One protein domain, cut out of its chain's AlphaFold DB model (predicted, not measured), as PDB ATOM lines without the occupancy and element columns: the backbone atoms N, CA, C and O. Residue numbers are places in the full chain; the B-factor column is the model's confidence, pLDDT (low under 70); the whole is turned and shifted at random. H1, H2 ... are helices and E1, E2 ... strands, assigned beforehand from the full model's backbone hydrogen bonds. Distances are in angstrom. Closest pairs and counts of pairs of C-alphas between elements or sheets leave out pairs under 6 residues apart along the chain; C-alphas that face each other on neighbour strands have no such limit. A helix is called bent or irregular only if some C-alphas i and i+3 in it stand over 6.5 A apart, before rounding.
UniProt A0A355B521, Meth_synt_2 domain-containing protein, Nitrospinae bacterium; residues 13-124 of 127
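AT A GLANCE: This is residues 13 to 124 of the 127 residues of the protein "Meth_synt_2 domain-containing protein" of Nitrospinae bacterium (UniProt A0A355B521). A small sheet of three parallel strands stands beside a cluster of four helices, H1 to H4, with long H2 grazing the sheet. After E3 an arm leads away from this body to H5, and its residues 115 to 120 stick out. The 112 printed residues run E1 H1 H2 E2 H3 H4 E3 H5, with sheet order E1 E2 E3, class mixed. The whole is only just loose, close to compact, with radius of gyration of the C-alphas 16.1 A and spans of 52 by 38 by 24 A.

IN THESE COORDINATES: Find C-alpha 15 at (197.247, 92.004, 185.097), where E1, residues 15 to 18, begins. H1 is residues 20 to 26; H2, residues 35 to 55, runs 30.3 A from (177.525, 82.073, 200.639). Next come E2, residues 60 to 64, H3, residues 67 to 73, H4, residues 83 to 93 and 15.1 A long, and E3, residues 102 to 106. H5, residues 116 to 123, ends at (209.047, 58.936, 199.649); it is irregular, with C-alphas 117 and 120 8.0 A apart.

HOW THE PARTS SIT: Look at N 17 and O 62, 3.0 A apart, between E1 and E2, then at N 63 and O 104, 2.8 A, between E2 and E3. E1, H1 H2, E2 and E2, H3 H4, E3 are strand-helix-strand units, parallel neighbour strands joined through helices, with right-handed crossovers. H2 only grazes the sheet, with residues 46 to 54. H4, the hub, touches H2's residues 39 to 47 alone, closest at C-alphas Thr 47 and Thr 93, 4.7 A. H4 touches H1 at C-alphas Ala 20 and Val 89, 7.2 A. H3 and H4 form a hairpin at a shallow tilt of 14 degrees, closest at C-alphas Ile 68 and Pro 83, 5.0 A. H5 touches no helix. Every O i to N i+4 pair is within hydrogen-bond range in H1, H2, H3 and H4; in H5, 2 of 4.

THE WHOLE: The C-alphas farthest apart, Glu 55 and Arg 124, are 51.9 A apart. The printed part has no cut, and no link is long. Only residue 112 is under pLDDT 70.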
ATOM      1  N   VAL A  13     202.108  94.222 179.485       98.38
ATOM      2  CA  VAL A  13     202.046  93.701 180.851       98.38
ATOM      3  C   VAL A  13     200.626  93.209 181.093       98.38
ATOM      4  O   VAL A  13     199.682  93.991 181.007       98.38
ATOM      5  N   LYS A  14     200.475  91.925 181.425       97.94
ATOM      6  CA  LYS A  14     199.196  91.385 181.893       97.94
ATOM      7  C   LYS A  14     198.935  91.785 183.342       97.94
ATOM      8  O   LYS A  14     199.876  91.891 184.134       97.94
ATOM      9  N   PHE A  15     197.671  91.948 183.702       98.38
ATOM     10  CA  PHE A  15     197.247  92.004 185.097       98.38
ATOM     11  C   PHE A  15     196.666  90.650 185.502       98.38
ATOM     12  O   PHE A  15     195.845  90.109 184.774       98.38
ATOM     13  N   GLY A  16     197.116  90.094 186.625       97.00
ATOM     14  CA  GLY A  16     196.612  88.827 187.157       97.00
ATOM     15  C   GLY A  16     195.855  89.046 188.460       97.00
ATOM     16  O   GLY A  16     196.342  89.784 189.318       97.00
ATOM     17  N   THR A  17     194.701  88.401 188.614       96.69
ATOM     18  CA  THR A  17     193.938  88.385 189.868       96.69
ATOM     19  C   THR A  17     193.283  87.030 190.100       96.69
ATOM     20  O   THR A  17     192.958  86.314 189.158       96.69
ATOM     21  N   ILE A  18     193.062  86.695 191.367       95.56
ATOM     22  CA  ILE A  18     192.242  85.546 191.753       95.56
ATOM     23  C   ILE A  18     190.757  85.813 191.486       95.56
ATOM     24  O   ILE A  18     190.324  86.966 191.418       95.56
ATOM     25  N   THR A  19     189.993  84.740 191.326       95.94
ATOM     26  CA  THR A  19     188.543  84.754 191.100       95.94
ATOM     27  C   THR A  19     187.735  85.070 192.368       95.94
ATOM     28  O   THR A  19     188.231  84.987 193.500       95.94
ATOM     29  N   ALA A  20     186.479  85.488 192.172       97.25
ATOM     30  CA  ALA A  20     185.602  86.046 193.204       97.25
ATOM     31  C   ALA A  20     185.369  85.102 194.393       97.25
ATOM     32  O   ALA A  20     185.365  85.529 195.548       97.25
ATOM     33  N   GLU A  21     185.205  83.810 194.130       95.19
ATOM     34  CA  GLU A  21     184.927  82.802 195.144       95.19
ATOM     35  C   GLU A  21     186.094  82.610 196.113       95.19
ATOM     36  O   GLU A  21     185.869  82.460 197.314       95.19
ATOM     37  N   ILE A  22     187.342  82.692 195.635       94.12
ATOM     38  CA  ILE A  22     188.517  82.571 196.507       94.12
ATOM     39  C   ILE A  22     188.582  83.769 197.449       94.12
ATOM     40  O   ILE A  22     188.804  83.590 198.647       94.12
ATOM     41  N   LEU A  23     188.354  84.981 196.932       94.94
ATOM     42  CA  LEU A  23     188.310  86.196 197.747       94.94
ATOM     43  C   LEU A  23     187.214  86.107 198.805       94.94
ATOM     44  O   LEU A  23     187.497  86.275 199.991       94.94
ATOM     45  N   ALA A  24     185.994  85.764 198.392       95.50
ATOM     46  CA  ALA A  24     184.849  85.630 199.283       95.50
ATOM     47  C   ALA A  24     185.082  84.588 200.391       95.50
ATOM     48  O   ALA A  24     184.626  84.773 201.519       95.50
ATOM     49  N   MET A  25     185.792  83.493 200.103       90.88
ATOM     50  CA  MET A  25     186.116  82.456 201.092       90.88
ATOM     51  C   MET A  25     187.320  82.800 201.980       90.88
ATOM     52  O   MET A  25     187.424  82.258 203.081       90.88
ATOM     53  N   ALA A  26     188.219  83.678 201.532       93.31
ATOM     54  CA  ALA A  26     189.437  84.045 202.257       93.31
ATOM     55  C   ALA A  26     189.232  85.155 203.301       93.31
ATOM     56  O   ALA A  26     190.116  85.389 204.129       93.31
ATOM     57  N   VAL A  27     188.089  85.842 203.279       93.00
ATOM     58  CA  VAL A  27     187.786  86.947 204.195       93.00
ATOM     59  C   VAL A  27     186.735  86.559 205.234       93.00
ATOM     60  O   VAL A  27     185.850  85.737 204.992       93.00
ATOM     61  N   ARG A  28     186.820  87.177 206.418       93.75
ATOM     62  CA  ARG A  28     185.724  87.134 207.393       93.75
ATOM     63  C   ARG A  28     184.584  88.006 206.882       93.75
ATOM     64  O   ARG A  28     184.825  89.131 206.459       93.75
ATOM     65  N   ASP A  29     183.367  87.494 206.989       93.50
ATOM     66  CA  ASP A  29     182.161  88.205 206.597       93.50
ATOM     67  C   ASP A  29     181.100  88.118 207.699       93.50
ATOM     68  O   ASP A  29     180.720  87.026 208.119       93.50
ATOM     69  N   ASP A  30     180.643  89.284 208.152       95.31
ATOM     70  CA  ASP A  30     179.567  89.435 209.134       95.31
ATOM     71  C   ASP A  30     178.248  89.902 208.474       95.31
ATOM     72  O   ASP A  30     177.193  89.909 209.124       95.31
ATOM     73  N   HIS A  31     178.283  90.266 207.185       96.81
ATOM     74  CA  HIS A  31     177.178  90.859 206.437       96.81
ATOM     75  C   HIS A  31     176.312  89.804 205.742       96.81
ATOM     76  O   HIS A  31     175.135  89.670 206.098       96.81
ATOM     77  N   TYR A  32     176.866  89.031 204.804       97.00
ATOM     78  CA  TYR A  32     176.082  88.061 204.036       97.00
ATOM     79  C   TYR A  32     175.815  86.801 204.864       97.00
ATOM     80  O   TYR A  32     176.678  86.294 205.583       97.00
ATOM     81  N   LYS A  33     174.578  86.296 204.798       95.12
ATOM     82  CA  LYS A  33     174.181  85.043 205.471       95.12
ATOM     83  C   LYS A  33     174.194  83.854 204.522       95.12
ATOM     84  O   LYS A  33     174.373  82.726 204.976       95.12
ATOM     85  N   ASP A  34     174.047  84.118 203.227       95.88
ATOM     86  CA  ASP A  34     174.181  83.133 202.167       95.88
ATOM     87  C   ASP A  34     175.540  83.258 201.465       95.88
ATOM     88  O   ASP A  34     176.016  84.346 201.132       95.88
ATOM     89  N   VAL A  35     176.186  82.114 201.239       95.25
ATOM     90  CA  VAL A  35     177.525  82.073 200.639       95.25
ATOM     91  C   VAL A  35     177.508  82.418 199.151       95.25
ATOM     92  O   VAL A  35     178.488  82.982 198.663       95.25
ATOM     93  N   ARG A  36     176.423  82.117 198.424       97.06
ATOM     94  CA  ARG A  36     176.310  82.435 196.995       97.06
ATOM     95  C   ARG A  36     176.097  83.928 196.803       97.06
ATOM     96  O   ARG A  36     176.759  84.503 195.945       97.06
ATOM     97  N   GLU A  37     175.264  84.554 197.634       97.94
ATOM     98  CA  GLU A  37     175.096  86.015 197.660       97.94
ATOM     99  C   GLU A  37     176.434  86.720 197.889       97.94
ATOM    100  O   GLU A  37     176.800  87.617 197.130       97.94
ATOM    101  N   ARG A  38     177.213  86.257 198.874       97.75
ATOM    102  CA  ARG A  38     178.558  86.781 199.134       97.75
ATOM    103  C   ARG A  38     179.471  86.658 197.915       97.75
ATOM    104  O   ARG A  38     180.122  87.625 197.537       97.75
ATOM    105  N   ILE A  39     179.551  85.469 197.315       98.19
ATOM    106  CA  ILE A  39     180.431  85.215 196.163       98.19
ATOM    107  C   ILE A  39     180.019  86.079 194.963       98.19
ATOM    108  O   ILE A  39     180.884  86.661 194.310       98.19
ATOM    109  N   MET A  40     178.717  86.208 194.696       98.44
ATOM    110  CA  MET A  40     178.215  87.049 193.607       98.44
ATOM    111  C   MET A  40     178.498  88.531 193.846       98.44
ATOM    112  O   MET A  40     178.922  89.204 192.916       98.44
ATOM    113  N   ALA A  41     178.388  89.024 195.082       98.25
ATOM    114  CA  ALA A  41     178.751  90.405 195.394       98.25
ATOM    115  C   ALA A  41     180.239  90.701 195.132       98.25
ATOM    116  O   ALA A  41     180.583  91.759 194.608       98.25
ATOM    117  N   PHE A  42     181.131  89.754 195.448       98.38
ATOM    118  CA  PHE A  42     182.543  89.857 195.062       98.38
ATOM    119  C   PHE A  42     182.725  89.815 193.543       98.38
ATOM    120  O   PHE A  42     183.583  90.516 193.015       98.38
ATOM    121  N   SER A  43     181.933  89.000 192.844       98.56
ATOM    122  CA  SER A  43     181.963  88.917 191.386       98.56
ATOM    123  C   SER A  43     181.560  90.240 190.743       98.56
ATOM    124  O   SER A  43     182.318  90.733 189.918       98.56
ATOM    125  N   ASP A  44     180.460  90.856 191.180       98.62
ATOM    126  CA  ASP A  44     179.996  92.155 190.679       98.62
ATOM    127  C   ASP A  44     181.051  93.249 190.902       98.62
ATOM    128  O   ASP A  44     181.408  93.969 189.968       98.62
ATOM    129  N   ALA A  45     181.630  93.310 192.107       98.31
ATOM    130  CA  ALA A  45     182.698  94.259 192.420       98.31
ATOM    131  C   ALA A  45     183.937  94.055 191.532       98.31
ATOM    132  O   ALA A  45     184.522  95.018 191.040       98.31
ATOM    133  N   LEU A  46     184.343  92.804 191.286       98.19
ATOM    134  CA  LEU A  46     185.452  92.524 190.373       98.19
ATOM    135  C   LEU A  46     185.108  92.874 188.925       98.19
ATOM    136  O   LEU A  46     185.980  93.376 188.223       98.19
ATOM    137  N   THR A  47     183.881  92.640 188.465       98.56
ATOM    138  CA  THR A  47     183.461  93.013 187.107       98.56
ATOM    139  C   THR A  47     183.619  94.512 186.875       98.56
ATOM    140  O   THR A  47     184.152  94.910 185.836       98.56
ATOM    141  N   GLU A  48     183.209  95.339 187.839       98.56
ATOM    142  CA  GLU A  48     183.391  96.795 187.794       98.56
ATOM    143  C   GLU A  48     184.884  97.163 187.738       98.56
ATOM    144  O   GLU A  48     185.335  97.784 186.773       98.56
ATOM    145  N   GLU A  49     185.683  96.687 188.694       98.25
ATOM    146  CA  GLU A  49     187.116  97.003 188.797       98.25
ATOM    147  C   GLU A  49     187.930  96.535 187.575       98.25
ATOM    148  O   GLU A  49     188.829  97.228 187.083       98.25
ATOM    149  N   LEU A  50     187.626  95.348 187.048       98.44
ATOM    150  CA  LEU A  50     188.294  94.803 185.868       98.44
ATOM    151  C   LEU A  50     187.863  95.529 184.592       98.44
ATOM    152  O   LEU A  50     188.686  95.702 183.689       98.44
ATOM    153  N   THR A  51     186.614  95.994 184.528       98.38
ATOM    154  CA  THR A  51     186.141  96.842 183.429       98.38
ATOM    155  C   THR A  51     186.893  98.165 183.424       98.38
ATOM    156  O   THR A  51     187.458  98.529 182.390       98.38
ATOM    157  N   GLU A  52     187.004  98.838 184.571       98.44
ATOM    158  CA  GLU A  52     187.784 100.074 184.694       98.44
ATOM    159  C   GLU A  52     189.257  99.864 184.318       98.44
ATOM    160  O   GLU A  52     189.873 100.698 183.646       98.44
ATOM    161  N   LEU A  53     189.839  98.724 184.701       98.44
ATOM    162  CA  LEU A  53     191.206  98.363 184.335       98.44
ATOM    163  C   LEU A  53     191.375  98.149 182.819       98.44
ATOM    164  O   LEU A  53     192.377  98.598 182.246       98.44
ATOM    165  N   ALA A  54     190.426  97.477 182.168       98.31
ATOM    166  CA  ALA A  54     190.424  97.287 180.720       98.31
ATOM    167  C   ALA A  54     190.262  98.631 179.988       98.31
ATOM    168  O   ALA A  54     191.035  98.934 179.078       98.31
ATOM    169  N   GLU A  55     189.347  99.491 180.442       98.00
ATOM    170  CA  GLU A  55     189.132 100.845 179.903       98.00
ATOM    171  C   GLU A  55     190.338 101.768 180.118       98.00
ATOM    172  O   GLU A  55     190.645 102.631 179.294       98.00
ATOM    173  N   ALA A  56     191.101 101.536 181.184       97.69
ATOM    174  CA  ALA A  56     192.394 102.166 181.417       97.69
ATOM    175  C   ALA A  56     193.495 101.735 180.423       97.69
ATOM    176  O   ALA A  56     194.580 102.333 180.454       97.69
ATOM    177  N   GLY A  57     193.231 100.738 179.571       97.56
ATOM    178  CA  GLY A  57     194.106 100.261 178.500       97.56
ATOM    179  C   GLY A  57     194.844  98.955 178.799       97.56
ATOM    180  O   GLY A  57     195.817  98.661 178.103       97.56
ATOM    181  N   CYS A  58     194.452  98.194 179.829       98.44
ATOM    182  CA  CYS A  58     195.087  96.911 180.137       98.44
ATOM    183  C   CYS A  58     194.830  95.889 179.018       98.44
ATOM    184  O   CYS A  58     193.679  95.522 178.804       98.44
ATOM    185  N   PRO A  59     195.866  95.397 178.309       97.88
ATOM    186  CA  PRO A  59     195.660  94.588 177.108       97.88
ATOM    187  C   PRO A  59     195.288  93.136 177.418       97.88
ATOM    188  O   PRO A  59     194.674  92.475 176.587       97.88
ATOM    189  N   VAL A  60     195.672  92.636 178.600       98.50
ATOM    190  CA  VAL A  60     195.445  91.251 179.023       98.50
ATOM    191  C   VAL A  60     195.105  91.218 180.509       98.50
ATOM    192  O   VAL A  60     195.896  91.688 181.336       98.50
ATOM    193  N   ILE A  61     193.968  90.618 180.845       98.62
ATOM    194  CA  ILE A  61     193.562  90.314 182.220       98.62
ATOM    195  C   ILE A  61     193.550  88.793 182.382       98.62
ATOM    196  O   ILE A  61     192.888  88.085 181.629       98.62
ATOM    197  N   GLN A  62     194.306  88.288 183.355       98.31
ATOM    198  CA  GLN A  62     194.388  86.873 183.690       98.31
ATOM    199  C   GLN A  62     193.635  86.591 184.993       98.31
ATOM    200  O   GLN A  62     193.984  87.131 186.043       98.31
ATOM    201  N   MET A  63     192.647  85.707 184.916       97.81
ATOM    202  CA  MET A  63     191.942  85.153 186.065       97.81
ATOM    203  C   MET A  63     192.649  83.882 186.536       97.81
ATOM    204  O   MET A  63     192.871  82.966 185.744       97.81
ATOM    205  N   GLU A  64     193.001  83.824 187.816       96.19
ATOM    206  CA  GLU A  64     193.519  82.624 188.478       96.19
ATOM    207  C   GLU A  64     192.331  81.832 189.051       96.19
ATOM    208  O   GLU A  64     191.818  82.174 190.116       96.19
ATOM    209  N   GLU A  65     191.884  80.796 188.338       95.06
ATOM    210  CA  GLU A  65     190.701  79.981 188.657       95.06
ATOM    211  C   GLU A  65     191.137  78.532 188.969       95.06
ATOM    212  O   GLU A  65     191.409  77.745 188.065       95.06
ATOM    213  N   PRO A  66     191.272  78.135 190.242       91.12
ATOM    214  CA  PRO A  66     191.606  76.767 190.609       91.12
ATOM    215  C   PRO A  66     190.404  75.954 191.112       91.12
ATOM    216  O   PRO A  66     190.551  74.754 191.311       91.12
ATOM    217  N   GLN A  67     189.255  76.558 191.412       91.06
ATOM    218  CA  GLN A  67     188.186  75.917 192.178       91.06
ATOM    219  C   GLN A  67     187.261  75.027 191.353       91.06
ATOM    220  O   GLN A  67     186.912  73.955 191.846       91.06
ATOM    221  N   ILE A  68     186.889  75.394 190.124       92.19
ATOM    222  CA  ILE A  68     185.900  74.647 189.323       92.19
ATOM    223  C   ILE A  68     186.338  73.186 189.172       92.19
ATOM    224  O   ILE A  68     185.611  72.258 189.538       92.19
ATOM    225  N   HIS A  69     187.566  72.968 188.696       88.94
ATOM    226  CA  HIS A  69     188.090  71.615 188.516       88.94
ATOM    227  C   HIS A  69     188.412  70.919 189.851       88.94
ATOM    228  O   HIS A  69     188.294  69.698 189.946       88.94
ATOM    229  N   MET A  70     188.780  71.666 190.899       89.12
ATOM    230  CA  MET A  70     189.080  71.097 192.217       89.12
ATOM    231  C   MET A  70     187.827  70.609 192.946       89.12
ATOM    232  O   MET A  70     187.887  69.574 193.613       89.12
ATOM    233  N   LEU A  71     186.693  71.304 192.819       89.75
ATOM    234  CA  LEU A  71     185.410  70.827 193.338       89.75
ATOM    235  C   LEU A  71     185.002  69.527 192.645       89.75
ATOM    236  O   LEU A  71     184.683  68.549 193.324       89.75
ATOM    237  N   ALA A  72     185.115  69.481 191.314       85.75
ATOM    238  CA  ALA A  72     184.853  68.270 190.540       85.75
ATOM    239  C   ALA A  72     185.776  67.110 190.961       85.75
ATOM    240  O   ALA A  72     185.301  66.010 191.238       85.75
ATOM    241  N   ALA A  73     187.083  67.358 191.099       86.31
ATOM    242  CA  ALA A  73     188.061  66.347 191.510       86.31
ATOM    243  C   ALA A  73     187.829  65.813 192.937       86.31
ATOM    244  O   ALA A  73     188.193  64.678 193.238       86.31
ATOM    245  N   ARG A  74     187.222  66.616 193.818       86.25
ATOM    246  CA  ARG A  74     186.865  66.225 195.193       86.25
ATOM    247  C   ARG A  74     185.495  65.552 195.302       86.25
ATOM    248  O   ARG A  74     185.119  65.170 196.407       86.25
ATOM    249  N   GLY A  75     184.742  65.434 194.207       86.12
ATOM    250  CA  GLY A  75     183.353  64.968 194.239       86.12
ATOM    251  C   GLY A  75     182.408  65.921 194.979       86.12
ATOM    252  O   GLY A  75     181.336  65.512 195.409       86.12
ATOM    253  N   ALA A  76     182.801  67.187 195.154       86.19
ATOM    254  CA  ALA A  76     181.996  68.216 195.807       86.19
ATOM    255  C   ALA A  76     181.028  68.841 194.790       86.19
ATOM    256  O   ALA A  76     181.151  70.009 194.423       86.19
ATOM    257  N   THR A  77     180.115  68.020 194.271       83.00
ATOM    258  CA  THR A  77     179.138  68.410 193.242       83.00
ATOM    259  C   THR A  77     177.791  68.834 193.818       83.00
ATOM    260  O   THR A  77     177.002  69.448 193.107       83.00
ATOM    261  N   ASP A  78     177.556  68.557 195.102       84.94
ATOM    262  CA  ASP A  78     176.322  68.884 195.815       84.94
ATOM    263  C   ASP A  78     176.570  69.964 196.880       84.94
ATOM    264  O   ASP A  78     177.643  70.033 197.483       84.94
ATOM    265  N   GLY A  79     175.561  70.795 197.152       89.25
ATOM    266  CA  GLY A  79     175.617  71.858 198.162       89.25
ATOM    267  C   GLY A  79     175.428  73.264 197.582       89.25
ATOM    268  O   GLY A  79     175.009  73.414 196.436       89.25
ATOM    269  N   PRO A  80     175.689  74.318 198.377       90.69
ATOM    270  CA  PRO A  80     175.444  75.694 197.945       90.69
ATOM    271  C   PRO A  80     176.473  76.201 196.923       90.69
ATOM    272  O   PRO A  80     176.155  77.085 196.136       90.69
ATOM    273  N   VAL A  81     177.694  75.654 196.916       94.38
ATOM    274  CA  VAL A  81     178.749  76.005 195.956       94.38
ATOM    275  C   VAL A  81     179.044  74.780 195.102       94.38
ATOM    276  O   VAL A  81     179.637  73.820 195.583       94.38
ATOM    277  N   THR A  82     178.606  74.818 193.847       94.69
ATOM    278  CA  THR A  82     178.773  73.739 192.865       94.69
ATOM    279  C   THR A  82     179.678  74.194 191.716       94.69
ATOM    280  O   THR A  82     179.835  75.403 191.519       94.69
ATOM    281  N   PRO A  83     180.252  73.270 190.921       94.44
ATOM    282  CA  PRO A  83     181.001  73.635 189.717       94.44
ATOM    283  C   PRO A  83     180.202  74.530 188.759       94.44
ATOM    284  O   PRO A  83     180.731  75.536 188.302       94.44
ATOM    285  N   ASP A  84     178.920  74.225 188.528       94.88
ATOM    286  CA  ASP A  84     178.047  75.034 187.665       94.88
ATOM    287  C   ASP A  84     177.870  76.456 188.208       94.88
ATOM    288  O   ASP A  84     178.000  77.429 187.469       94.88
ATOM    289  N   PHE A  85     177.664  76.599 189.522       96.56
ATOM    290  CA  PHE A  85     177.590  77.922 190.133       96.56
ATOM    291  C   PHE A  85     178.909  78.693 189.998       96.56
ATOM    292  O   PHE A  85     178.891  79.894 189.752       96.56
ATOM    293  N   LEU A  86     180.059  78.029 190.130       96.56
ATOM    294  CA  LEU A  86     181.346  78.694 189.935       96.56
ATOM    295  C   LEU A  86     181.592  79.099 188.475       96.56
ATOM    296  O   LEU A  86     182.228  80.123 188.235       96.56
ATOM    297  N   VAL A  87     181.047  78.362 187.504       96.75
ATOM    298  CA  VAL A  87     181.030  78.793 186.098       96.75
ATOM    299  C   VAL A  87     180.195  80.067 185.934       96.75
ATOM    300  O   VAL A  87     180.648  80.997 185.265       96.75
ATOM    301  N   ASP A  88     179.027  80.163 186.578       98.31
ATOM    302  CA  ASP A  88     178.213  81.390 186.564       98.31
ATOM    303  C   ASP A  88     178.968  82.583 187.168       98.31
ATOM    304  O   ASP A  88     178.998  83.668 186.583       98.31
ATOM    305  N   VAL A  89     179.639  82.368 188.304       98.25
ATOM    306  CA  VAL A  89     180.477  83.374 188.975       98.25
ATOM    307  C   VAL A  89     181.628  83.820 188.073       98.25
ATOM    308  O   VAL A  89     181.876  85.020 187.932       98.25
ATOM    309  N   PHE A  90     182.323  82.884 187.422       97.94
ATOM    310  CA  PHE A  90     183.402  83.204 186.488       97.94
ATOM    311  C   PHE A  90     182.880  84.047 185.320       97.94
ATOM    312  O   PHE A  90     183.430  85.111 185.033       97.94
ATOM    313  N   ASN A  91     181.781  83.616 184.695       98.31
ATOM    314  CA  ASN A  91     181.159  84.310 183.568       98.31
ATOM    315  C   ASN A  91     180.700  85.726 183.932       98.31
ATOM    316  O   ASN A  91     180.887  86.643 183.133       98.31
ATOM    317  N   ASN A  92     180.128  85.920 185.124       98.62
ATOM    318  CA  ASN A  92     179.754  87.246 185.606       98.62
ATOM    319  C   ASN A  92     180.986  88.135 185.819       98.62
ATOM    320  O   ASN A  92     181.007  89.264 185.332       98.62
ATOM    321  N   THR A  93     182.036  87.586 186.442       98.38
ATOM    322  CA  THR A  93     183.292  88.298 186.744       98.38
ATOM    323  C   THR A  93     183.987  88.821 185.481       98.38
ATOM    324  O   THR A  93     184.552  89.911 185.484       98.38
ATOM    325  N   VAL A  94     183.952  88.059 184.381       98.19
ATOM    326  CA  VAL A  94     184.608  88.441 183.112       98.19
ATOM    327  C   VAL A  94     183.664  89.083 182.092       98.19
ATOM    328  O   VAL A  94     184.050  89.325 180.942       98.19
ATOM    329  N   LYS A  95     182.412  89.347 182.477       98.38
ATOM    330  CA  LYS A  95     181.361  89.825 181.576       98.38
ATOM    331  C   LYS A  95     181.773  91.127 180.884       98.38
ATOM    332  O   LYS A  95     182.111  92.112 181.525       98.38
ATOM    333  N   GLY A  96     181.721  91.133 179.552       97.88
ATOM    334  CA  GLY A  96     182.048  92.301 178.725       97.88
ATOM    335  C   GLY A  96     183.547  92.590 178.557       97.88
ATOM    336  O   GLY A  96     183.907  93.376 177.682       97.88
ATOM    337  N   LEU A  97     184.439  91.932 179.308       98.00
ATOM    338  CA  LEU A  97     185.885  92.161 179.187       98.00
ATOM    339  C   LEU A  97     186.438  91.721 177.830       98.00
ATOM    340  O   LEU A  97     187.306  92.394 177.286       98.00
ATOM    341  N   GLY A  98     185.903  90.640 177.252       96.81
ATOM    342  CA  GLY A  98     186.348  90.119 175.952       96.81
ATOM    343  C   GLY A  98     186.146  91.082 174.775       96.81
ATOM    344  O   GLY A  98     186.773  90.916 173.734       96.81
ATOM    345  N   GLU A  99     185.308  92.109 174.934       97.50
ATOM    346  CA  GLU A  99     185.138  93.183 173.946       97.50
ATOM    347  C   GLU A  99     186.197  94.291 174.091       97.50
ATOM    348  O   GLU A  99     186.340  95.131 173.203       97.50
ATOM    349  N   LYS A 100     186.925  94.316 175.215       97.56
ATOM    350  CA  LYS A 100     187.837  95.400 175.615       97.56
ATOM    351  C   LYS A 100     189.302  94.961 175.678       97.56
ATOM    352  O   LYS A 100     190.182  95.753 175.351       97.56
ATOM    353  N   CYS A 101     189.572  93.725 176.096       98.06
ATOM    354  CA  CYS A 101     190.915  93.170 176.243       98.06
ATOM    355  C   CYS A 101     190.922  91.642 176.084       98.06
ATOM    356  O   CYS A 101     189.874  90.995 176.076       98.06
ATOM    357  N   GLU A 102     192.109  91.036 176.012       98.50
ATOM    358  CA  GLU A 102     192.211  89.581 176.116       98.50
ATOM    359  C   GLU A 102     191.923  89.123 177.551       98.50
ATOM    360  O   GLU A 102     192.466  89.670 178.516       98.50
ATOM    361  N   VAL A 103     191.097  88.085 177.685       98.31
ATOM    362  CA  VAL A 103     190.804  87.428 178.963       98.31
ATOM    363  C   VAL A 103     191.488  86.071 178.972       98.31
ATOM    364  O   VAL A 103     191.208  85.215 178.134       98.31
ATOM    365  N   TRP A 104     192.416  85.878 179.902       98.25
ATOM    366  CA  TRP A 104     193.144  84.627 180.080       98.25
ATOM    367  C   TRP A 104     192.645  83.939 181.346       98.25
ATOM    368  O   TRP A 104     192.397  84.591 182.355       98.25
ATOM    369  N   CYS A 105     192.530  82.617 181.315       96.31
ATOM    370  CA  CYS A 105     192.179  81.826 182.490       96.31
ATOM    371  C   CYS A 105     193.333  80.877 182.810       96.31
ATOM    372  O   CYS A 105     193.671  80.004 182.008       96.31
ATOM    373  N   HIS A 106     193.969  81.078 183.961       95.62
ATOM    374  CA  HIS A 106     194.932  80.137 184.504       95.62
ATOM    375  C   HIS A 106     194.215  79.181 185.446       95.62
ATOM    376  O   HIS A 106     193.665  79.600 186.461       95.62
ATOM    377  N   THR A 107     194.271  77.892 185.121       90.62
ATOM    378  CA  THR A 107     193.752  76.825 185.971       90.62
ATOM    379  C   THR A 107     194.915  75.974 186.473       90.62
ATOM    380  O   THR A 107     195.732  75.475 185.693       90.62
ATOM    381  N   CYS A 108     195.038  75.845 187.796       85.50
ATOM    382  CA  CYS A 108     196.137  75.123 188.439       85.50
ATOM    383  C   CYS A 108     195.932  73.605 188.357       85.50
ATOM    384  O   CYS A 108     195.448  73.001 189.308       85.50
ATOM    385  N   TRP A 109     196.333  72.974 187.254       83.38
ATOM    386  CA  TRP A 109     196.283  71.516 187.119       83.38
ATOM    387  C   TRP A 109     197.538  70.827 187.657       83.38
ATOM    388  O   TRP A 109     198.655  71.337 187.554       83.38
ATOM    389  N   GLY A 110     197.354  69.608 188.163       77.38
ATOM    390  CA  GLY A 110     198.434  68.719 188.588       77.38
ATOM    391  C   GLY A 110     198.256  68.226 190.016       77.38
ATOM    392  O   GLY A 110     197.273  68.528 190.685       77.38
ATOM    393  N   ASN A 111     199.220  67.439 190.487       73.88
ATOM    394  CA  ASN A 111     199.258  66.986 191.870       73.88
ATOM    395  C   ASN A 111     200.166  67.935 192.672       73.88
ATOM    396  O   ASN A 111     201.382  67.898 192.463       73.88
ATOM    397  N   PRO A 112     199.634  68.766 193.593       67.94
ATOM    398  CA  PRO A 112     200.465  69.614 194.445       67.94
ATOM    399  C   PRO A 112     201.517  68.794 195.192       67.94
ATOM    400  O   PRO A 112     202.673  69.198 195.268       67.94
ATOM    401  N   SER A 113     201.153  67.581 195.617       71.81
ATOM    402  CA  SER A 113     202.036  66.637 196.295       71.81
ATOM    403  C   SER A 113     203.134  66.061 195.405       71.81
ATOM    404  O   SER A 113     203.960  65.328 195.929       71.81
ATOM    405  N   GLN A 114     203.191  66.370 194.101       76.88
ATOM    406  CA  GLN A 114     204.322  66.054 193.209       76.88
ATOM    407  C   GLN A 114     205.341  67.199 193.071       76.88
ATOM    408  O   GLN A 114     206.331  67.075 192.350       76.88
ATOM    409  N   GLN A 115     205.154  68.311 193.782       78.19
ATOM    410  CA  GLN A 115     206.168  69.361 193.864       78.19
ATOM    411  C   GLN A 115     207.319  68.940 194.786       78.19
ATOM    412  O   GLN A 115     207.117  68.227 195.766       78.19
ATOM    413  N   ARG A 116     208.537  69.434 194.517       79.88
ATOM    414  CA  ARG A 116     209.749  69.102 195.299       79.88
ATOM    415  C   ARG A 116     209.619  69.381 196.799       79.88
ATOM    416  O   ARG A 116     210.285  68.737 197.594       79.88
ATOM    417  N   MET A 117     208.765  70.324 197.193       82.12
ATOM    418  CA  MET A 117     208.516  70.632 198.605       82.12
ATOM    419  C   MET A 117     207.808  69.500 199.373       82.12
ATOM    420  O   MET A 117     207.794  69.529 200.597       82.12
ATOM    421  N   PHE A 118     207.261  68.500 198.673       81.75
ATOM    422  CA  PHE A 118     206.611  67.323 199.256       81.75
ATOM    423  C   PHE A 118     207.451  66.042 199.120       81.75
ATOM    424  O   PHE A 118     206.906  64.950 199.248       81.75
ATOM    425  N   ASP A 119     208.761  66.150 198.874       81.31
ATOM    426  CA  ASP A 119     209.668  65.005 198.671       81.31
ATOM    427  C   ASP A 119     209.576  63.959 199.801       81.31
ATOM    428  O   ASP A 119     209.463  62.763 199.542       81.31
ATOM    429  N   GLU A 120     209.501  64.405 201.057       82.19
ATOM    430  CA  GLU A 120     209.313  63.524 202.221       82.19
ATOM    431  C   GLU A 120     207.976  62.760 202.182       82.19
ATOM    432  O   GLU A 120     207.917  61.571 202.485       82.19
ATOM    433  N   VAL A 121     206.891  63.421 201.758       78.94
ATOM    434  CA  VAL A 121     205.561  62.797 201.627       78.94
ATOM    435  C   VAL A 121     205.543  61.802 200.464       78.94
ATOM    436  O   VAL A 121     204.935  60.743 200.578       78.94
ATOM    437  N   GLN A 122     206.234  62.113 199.363       79.69
ATOM    438  CA  GLN A 122     206.334  61.252 198.177       79.69
ATOM    439  C   GLN A 122     207.148  59.978 198.432       79.69
ATOM    440  O   GLN A 122     206.884  58.950 197.814       79.69
ATOM    441  N   LYS A 123     208.153  60.053 199.311       82.06
ATOM    442  CA  LYS A 123     209.047  58.936 199.649       82.06
ATOM    443  C   LYS A 123     208.525  58.053 200.777       82.06
ATOM    444  O   LYS A 123     209.118  57.005 201.035       82.06
ATOM    445  N   ARG A 124     207.454  58.466 201.465       78.50
ATOM    446  CA  ARG A 124     206.883  57.685 202.559       78.50
ATOM    447  C   ARG A 124     206.380  56.336 202.012       78.50
ATOM    448  O   ARG A 124     205.599  56.342 201.058       78.50
TER     449      ARG A 124